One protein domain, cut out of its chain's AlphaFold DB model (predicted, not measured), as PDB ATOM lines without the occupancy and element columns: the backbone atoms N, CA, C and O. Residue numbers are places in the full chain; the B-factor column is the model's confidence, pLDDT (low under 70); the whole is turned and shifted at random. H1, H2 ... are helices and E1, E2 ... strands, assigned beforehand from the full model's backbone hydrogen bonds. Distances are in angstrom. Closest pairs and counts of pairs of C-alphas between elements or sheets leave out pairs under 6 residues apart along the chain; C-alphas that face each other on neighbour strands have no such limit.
ATOM      1  N   PHE A  21      19.558  -6.791 -97.712       88.75
ATOM      2  CA  PHE A  21      20.760  -7.609 -97.573       88.75
ATOM      3  C   PHE A  21      21.852  -6.997 -98.443       88.75
ATOM      4  O   PHE A  21      21.720  -6.954 -99.664       88.75
ATOM      5  N   LEU A  22      22.914  -6.508 -97.814       86.81
ATOM      6  CA  LEU A  22      23.985  -5.743 -98.446       86.81
ATOM      7  C   LEU A  22      25.323  -6.447 -98.221       86.81
ATOM      8  O   LEU A  22      25.577  -7.004 -97.152       86.81
ATOM      9  N   ASP A  23      26.199  -6.406 -99.218       80.25
ATOM     10  CA  ASP A  23      27.533  -7.016 -99.182       80.25
ATOM     11  C   ASP A  23      28.625  -6.080 -98.633       80.25
ATOM     12  O   ASP A  23      29.803  -6.424 -98.637       80.25
ATOM     13  N   GLY A  24      28.235  -4.900 -98.138       70.25
ATOM     14  CA  GLY A  24      29.156  -3.861 -97.672       70.25
ATOM     15  C   GLY A  24      29.805  -3.048 -98.799       70.25
ATOM     16  O   GLY A  24      30.607  -2.164 -98.507       70.25
ATOM     17  N   GLY A  25      29.467  -3.329-100.063       70.12
ATOM     18  CA  GLY A  25      29.861  -2.533-101.221       70.12
ATOM     19  C   GLY A  25      28.891  -1.391-101.536       70.12
ATOM     20  O   GLY A  25      27.936  -1.127-100.803       70.12
ATOM     21  N   ASP A  26      29.139  -0.715-102.662       67.50
ATOM     22  CA  ASP A  26      28.266   0.334-103.195       67.50
ATOM     23  C   ASP A  26      26.903  -0.250-103.602       67.50
ATOM     24  O   ASP A  26      26.761  -0.922-104.629       67.50
ATOM     25  N   ALA A  27      25.886   0.014-102.786       70.44
ATOM     26  CA  ALA A  27      24.510  -0.360-103.064       70.44
ATOM     27  C   ALA A  27      23.814   0.771-103.834       70.44
ATOM     28  O   ALA A  27      23.374   1.761-103.250       70.44
ATOM     29  N   THR A  28      23.710   0.633-105.158       72.94
ATOM     30  CA  THR A  28      22.945   1.561-106.004       72.94
ATOM     31  C   THR A  28      21.579   0.981-106.355       72.94
ATOM     32  O   THR A  28      21.425  -0.232-106.492       72.94
ATOM     33  N   LEU A  29      20.583   1.850-106.566       73.25
ATOM     34  CA  LEU A  29      19.247   1.448-107.035       73.25
ATOM     35  C   LEU A  29      19.306   0.629-108.334       73.25
ATOM     36  O   LEU A  29      18.519  -0.289-108.519       73.25
ATOM     37  N   GLU A  30      20.268   0.923-109.210       75.06
ATOM     38  CA  GLU A  30      20.471   0.212-110.477       75.06
ATOM     39  C   GLU A  30      20.960  -1.235-110.293       75.06
ATOM     40  O   GLU A  30      20.739  -2.072-111.164       75.06
ATOM     41  N   ASN A  31      21.606  -1.540-109.164       72.94
ATOM     42  CA  ASN A  31      22.048  -2.889-108.801       72.94
ATOM     43  C   ASN A  31      21.127  -3.561-107.771       72.94
ATOM     44  O   ASN A  31      21.387  -4.702-107.378       72.94
ATOM     45  N   ALA A  32      20.072  -2.875-107.324       76.38
ATOM     46  CA  ALA A  32      19.121  -3.430-106.378       76.38
ATOM     47  C   ALA A  32      18.314  -4.549-107.049       76.38
ATOM     48  O   ALA A  32      17.741  -4.377-108.124       76.38
ATOM     49  N   MET A  33      18.255  -5.706-106.396       80.81
ATOM     50  CA  MET A  33      17.484  -6.852-106.862       80.81
ATOM     51  C   MET A  33      16.525  -7.299-105.769       80.81
ATOM     52  O   MET A  33      16.929  -7.532-104.630       80.81
ATOM     53  N   VAL A  34      15.255  -7.477-106.131       80.12
ATOM     54  CA  VAL A  34      14.290  -8.136-105.254       80.12
ATOM     55  C   VAL A  34      14.504  -9.638-105.379       80.12
ATOM     56  O   VAL A  34      14.274 -10.232-106.431       80.12
ATOM     57  N   VAL A  35      14.960 -10.251-104.293       80.38
ATOM     58  CA  VAL A  35      15.215 -11.689-104.203       80.38
ATOM     59  C   VAL A  35      14.303 -12.314-103.160       80.38
ATOM     60  O   VAL A  35      13.864 -11.662-102.215       80.38
ATOM     61  N   SER A  36      14.012 -13.606-103.311       83.00
ATOM     62  CA  SER A  36      13.303 -14.326-102.255       83.00
ATOM     63  C   SER A  36      14.205 -14.498-101.031       83.00
ATOM     64  O   SER A  36      15.390 -14.813-101.168       83.00
ATOM     65  N   LEU A  37      13.631 -14.382 -99.831       82.44
ATOM     66  CA  LEU A  37      14.355 -14.655 -98.584       82.44
ATOM     67  C   LEU A  37      14.941 -16.073 -98.573       82.44
ATOM     68  O   LEU A  37      16.041 -16.289 -98.078       82.44
ATOM     69  N   ARG A  38      14.241 -17.035 -99.191       84.69
ATOM     70  CA  ARG A  38      14.745 -18.399 -99.366       84.69
ATOM     71  C   ARG A  38      16.079 -18.415-100.109       84.69
ATOM     72  O   ARG A  38      17.018 -19.010 -99.598       84.69
ATOM     73  N   ASN A  39      16.165 -17.737-101.257       84.12
ATOM     74  CA  ASN A  39      17.397 -17.661-102.044       84.12
ATOM     75  C   ASN A  39      18.550 -17.109-101.198       84.12
ATOM     76  O   ASN A  39      19.623 -17.697-101.144       84.12
ATOM     77  N   VAL A  40      18.289 -16.028-100.463       84.75
ATOM     78  CA  VAL A  40      19.260 -15.412 -99.553       84.75
ATOM     79  C   VAL A  40      19.733 -16.404 -98.482       84.75
ATOM     80  O   VAL A  40      20.932 -16.568 -98.279       84.75
ATOM     81  N   THR A  41      18.814 -17.131 -97.842       85.44
ATOM     82  CA  THR A  41      19.164 -18.097 -96.788       85.44
ATOM     83  C   THR A  41      19.770 -19.409 -97.288       85.44
ATOM     84  O   THR A  41      20.425 -20.102 -96.512       85.44
ATOM     85  N   ASP A  42      19.527 -19.783 -98.545       86.94
ATOM     86  CA  ASP A  42      20.143 -20.956 -99.170       86.94
ATOM     87  C   ASP A  42      21.608 -20.645 -99.539       86.94
ATOM     88  O   ASP A  42      22.470 -21.512 -99.394       86.94
ATOM     89  N   HIS A  43      21.907 -19.396 -99.922       84.06
ATOM     90  CA  HIS A  43      23.276 -18.904-100.110       84.06
ATOM     91  C   HIS A  43      24.012 -18.656 -98.786       84.06
ATOM     92  O   HIS A  43      25.192 -18.989 -98.670       84.06
ATOM     93  N   ASP A  44      23.329 -18.108 -97.778       86.50
ATOM     94  CA  ASP A  44      23.874 -17.923 -96.435       86.50
ATOM     95  C   ASP A  44      22.881 -18.348 -95.336       86.50
ATOM     96  O   ASP A  44      22.031 -17.566 -94.891       86.50
ATOM     97  N   PRO A  45      23.034 -19.574 -94.807       88.94
ATOM     98  CA  PRO A  45      22.171 -20.093 -93.754       88.94
ATOM     99  C   PRO A  45      22.221 -19.302 -92.443       88.94
ATOM    100  O   PRO A  45      21.276 -19.385 -91.654       88.94
ATOM    101  N   THR A  46      23.287 -18.539 -92.181       89.75
ATOM    102  CA  THR A  46      23.421 -17.776 -90.929       89.75
ATOM    103  C   THR A  46      22.457 -16.595 -90.853       89.75
ATOM    104  O   THR A  46      22.176 -16.121 -89.755       89.75
ATOM    105  N   ILE A  47      21.871 -16.170 -91.977       89.62
ATOM    106  CA  ILE A  47      20.827 -15.137 -92.015       89.62
ATOM    107  C   ILE A  47      19.574 -15.588 -91.258       89.62
ATOM    108  O   ILE A  47      18.888 -14.768 -90.656       89.62
ATOM    109  N   LYS A  48      19.318 -16.901 -91.170       90.94
ATOM    110  CA  LYS A  48      18.219 -17.451 -90.356       90.94
ATOM    111  C   LYS A  48      18.352 -17.094 -88.873       90.94
ATOM    112  O   LYS A  48      17.349 -17.053 -88.173       90.94
ATOM    113  N   GLN A  49      19.569 -16.814 -88.397       92.38
ATOM    114  CA  GLN A  49      19.795 -16.360 -87.024       92.38
ATOM    115  C   GLN A  49      19.208 -14.973 -86.775       92.38
ATOM    116  O   GLN A  49      18.991 -14.634 -85.625       92.38
ATOM    117  N   LEU A  50      18.975 -14.180 -87.823       92.81
ATOM    118  CA  LEU A  50      18.397 -12.845 -87.739       92.81
ATOM    119  C   LEU A  50      16.874 -12.855 -87.866       92.81
ATOM    120  O   LEU A  50      16.290 -11.788 -87.883       92.81
ATOM    121  N   ALA A  51      16.206 -14.010 -87.940       91.06
ATOM    122  CA  ALA A  51      14.748 -14.067 -88.099       91.06
ATOM    123  C   ALA A  51      13.967 -13.360 -86.968       91.06
ATOM    124  O   ALA A  51      12.793 -13.045 -87.134       91.06
ATOM    125  N   ASP A  52      14.617 -13.124 -85.827       93.19
ATOM    126  CA  ASP A  52      14.106 -12.407 -84.662       93.19
ATOM    127  C   ASP A  52      14.555 -10.932 -84.593       93.19
ATOM    128  O   ASP A  52      14.313 -10.272 -83.581       93.19
ATOM    129  N   LEU A  53      15.231 -10.404 -85.624       93.50
ATOM    130  CA  LEU A  53      15.712  -9.023 -85.636       93.50
ATOM    131  C   LEU A  53      14.510  -8.059 -85.570       93.50
ATOM    132  O   LEU A  53      13.632  -8.129 -86.434       93.50
ATOM    133  N   PRO A  54      14.437  -7.159 -84.575       93.69
ATOM    134  CA  PRO A  54      13.309  -6.239 -84.454       93.69
ATOM    135  C   PRO A  54      13.244  -5.232 -85.610       93.69
ATOM    136  O   PRO A  54      14.242  -4.985 -86.281       93.69
ATOM    137  N   LEU A  55      12.078  -4.613 -85.810       93.06
ATOM    138  CA  LEU A  55      11.932  -3.471 -86.721       93.06
ATOM    139  C   LEU A  55      12.826  -2.307 -86.279       93.06
ATOM    140  O   LEU A  55      12.965  -2.049 -85.078       93.06
ATOM    141  N   GLY A  56      13.417  -1.606 -87.244       92.94
ATOM    142  CA  GLY A  56      14.348  -0.506 -86.992       92.94
ATOM    143  C   GLY A  56      15.698  -0.968 -86.442       92.94
ATOM    144  O   GLY A  56      16.371  -0.214 -85.737       92.94
ATOM    145  N   TRP A  57      16.090  -2.216 -86.699       94.94
ATOM    146  CA  TRP A  57      17.403  -2.747 -86.334       94.94
ATOM    147  C   TRP A  57      18.189  -3.169 -87.562       94.94
ATOM    148  O   TRP A  57      17.645  -3.480 -88.622       94.94
ATOM    149  N   HIS A  58      19.500  -3.235 -87.379       93.56
ATOM    150  CA  HIS A  58      20.413  -3.773 -88.362       93.56
ATOM    151  C   HIS A  58      21.422  -4.719 -87.712       93.56
ATOM    152  O   HIS A  58      21.687  -4.674 -86.507       93.56
ATOM    153  N   ALA A  59      21.969  -5.615 -88.521       94.25
ATOM    154  CA  ALA A  59      22.973  -6.583 -88.128       94.25
ATOM    155  C   ALA A  59      24.147  -6.537 -89.104       94.25
ATOM    156  O   ALA A  59      23.955  -6.614 -90.316       94.25
ATOM    157  N   VAL A  60      25.364  -6.431 -88.578       92.81
ATOM    158  CA  VAL A  60      26.608  -6.413 -89.362       92.81
ATOM    159  C   VAL A  60      27.540  -7.532 -88.923       92.81
ATOM    160  O   VAL A  60      27.499  -7.966 -87.772       92.81
ATOM    161  N   ARG A  61      28.390  -8.009 -89.825       92.00
ATOM    162  CA  ARG A  61      29.457  -8.970 -89.523       92.00
ATOM    163  C   ARG A  61      30.654  -8.727 -90.432       92.00
ATOM    164  O   ARG A  61      30.492  -8.237 -91.545       92.00
ATOM    165  N   ASP A  62      31.828  -9.151 -89.985       87.19
ATOM    166  CA  ASP A  62      33.067  -8.950 -90.745       87.19
ATOM    167  C   ASP A  62      33.204  -9.909 -91.939       87.19
ATOM    168  O   ASP A  62      33.784  -9.556 -92.962       87.19
ATOM    169  N   ALA A  63      32.680 -11.136 -91.825       85.44
ATOM    170  CA  ALA A  63      32.748 -12.155 -92.875       85.44
ATOM    171  C   ALA A  63      31.647 -13.218 -92.718       85.44
ATOM    172  O   ALA A  63      31.042 -13.354 -91.650       85.44
ATOM    173  N   VAL A  64      31.422 -14.023 -93.763       83.12
ATOM    174  CA  VAL A  64      30.508 -15.178 -93.697       83.12
ATOM    175  C   VAL A  64      30.914 -16.117 -92.568       83.12
ATOM    176  O   VAL A  64      32.075 -16.507 -92.456       83.12
ATOM    177  N   GLY A  65      29.942 -16.491 -91.738       81.69
ATOM    178  CA  GLY A  65      30.152 -17.387 -90.601       81.69
ATOM    179  C   GLY A  65      30.665 -16.708 -89.329       81.69
ATOM    180  O   GLY A  65      30.710 -17.369 -88.293       81.69
ATOM    181  N   GLN A  66      31.000 -15.413 -89.363       89.94
ATOM    182  CA  GLN A  66      31.261 -14.646 -88.141       89.94
ATOM    183  C   GLN A  66      29.950 -14.271 -87.427       89.94
ATOM    184  O   GLN A  66      28.905 -14.168 -88.081       89.94
ATOM    185  N   PRO A  67      29.981 -14.063 -86.096       91.81
ATOM    186  CA  PRO A  67      28.809 -13.643 -85.340       91.81
ATOM    187  C   PRO A  67      28.240 -12.311 -85.836       91.81
ATOM    188  O   PRO A  67      28.980 -11.381 -86.151       91.81
ATOM    189  N   TRP A  68      26.913 -12.207 -85.837       94.44
ATOM    190  CA  TRP A  68      26.217 -10.964 -86.147       94.44
ATOM    191  C   TRP A  68      26.268  -9.991 -84.969       94.44
ATOM    192  O   TRP A  68      25.841 -10.312 -83.859       94.44
ATOM    193  N   GLN A  69      26.710  -8.768 -85.236       94.75
ATOM    194  CA  GLN A  69      26.615  -7.636 -84.326       94.75
ATOM    195  C   GLN A  69      25.313  -6.889 -84.617       94.75
ATOM    196  O   GLN A  69      25.152  -6.309 -85.689       94.75
ATOM    197  N   ARG A  70      24.371  -6.928 -83.675       95.00
ATOM    198  CA  ARG A  70      23.038  -6.330 -83.823       95.00
ATOM    199  C   ARG A  70      22.998  -4.966 -83.150       95.00
ATOM    200  O   ARG A  70      23.367  -4.858 -81.985       95.00
ATOM    201  N   ASN A  71      22.499  -3.960 -83.853       94.31
ATOM    202  CA  ASN A  71      22.360  -2.601 -83.348       94.31
ATOM    203  C   ASN A  71      21.017  -2.014 -83.785       94.31
ATOM    204  O   ASN A  71      20.443  -2.415 -84.798       94.31
ATOM    205  N   ARG A  72      20.513  -1.050 -83.016       92.75
ATOM    206  CA  ARG A  72      19.341  -0.277 -83.420       92.75
ATOM    207  C   ARG A  72      19.757   0.724 -84.494       92.75
ATOM    208  O   ARG A  72      20.718   1.464 -84.286       92.75
ATOM    209  N   SER A  73      19.024   0.758 -85.599       85.94
ATOM    210  CA  SER A  73      19.242   1.744 -86.650       85.94
ATOM    211  C   SER A  73      18.904   3.138 -86.109       85.94
ATOM    212  O   SER A  73      17.900   3.293 -85.403       85.94
TER     213      SER A  73
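AT A GLANCE: This is residues 21 to 73 of the 75 residues of an uncharacterized protein of Roseiconus nitratireducens (UniProt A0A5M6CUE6). This domain of little regular structure is an arch: a long loop, residues 21 to 36, leads to two short helices meeting at a corner, H1 and H2, and the hairpin E1 and E2 makes the other side. Residues 25 to 31 stick out. The 53 printed residues, 21 of them in named elements, run H1, H2, E1, E2, of mixed class with an antiparallel sheet. The whole is only just compact, close to loose, with a radius of gyration of the C-alphas of 11.7 A and spans of 28 by 25 by 22 A.

HOW THE PARTS SIT: H1, residues 37 to 43, and H2, residues 45 to 50, only just touch, with 3 pairs of C-alphas within 8 A, and only at the corner; the closest C-alphas, of Thr 41 and Ile 47, are 5.9 A apart. In H1 every O i to N i+4 pair is within hydrogen-bond range; in H2 0 of 2 are, but 3 of 3 O i to N i+3 pairs. E1, residues 57 to 60, and E2, residues 69 to 72, form an antiparallel hairpin, with N 58 and O 71 2.9 A apart. H1 is apart from both strands.

IN THESE COORDINATES: H1 measures 10.0 A from C-alpha 37 at (14.355, -14.655, -98.584), H2 10.1 A, E1 10.4 A, and E2 10.4 A to C-alpha 72 at (19.341, -0.277, -83.420).

THE WHOLE: The C-alphas farthest apart, of Glu 30 and Pro 67, are 29.9 A apart. The printed part has no cut, and residue 26 is under 70 in pLDDT.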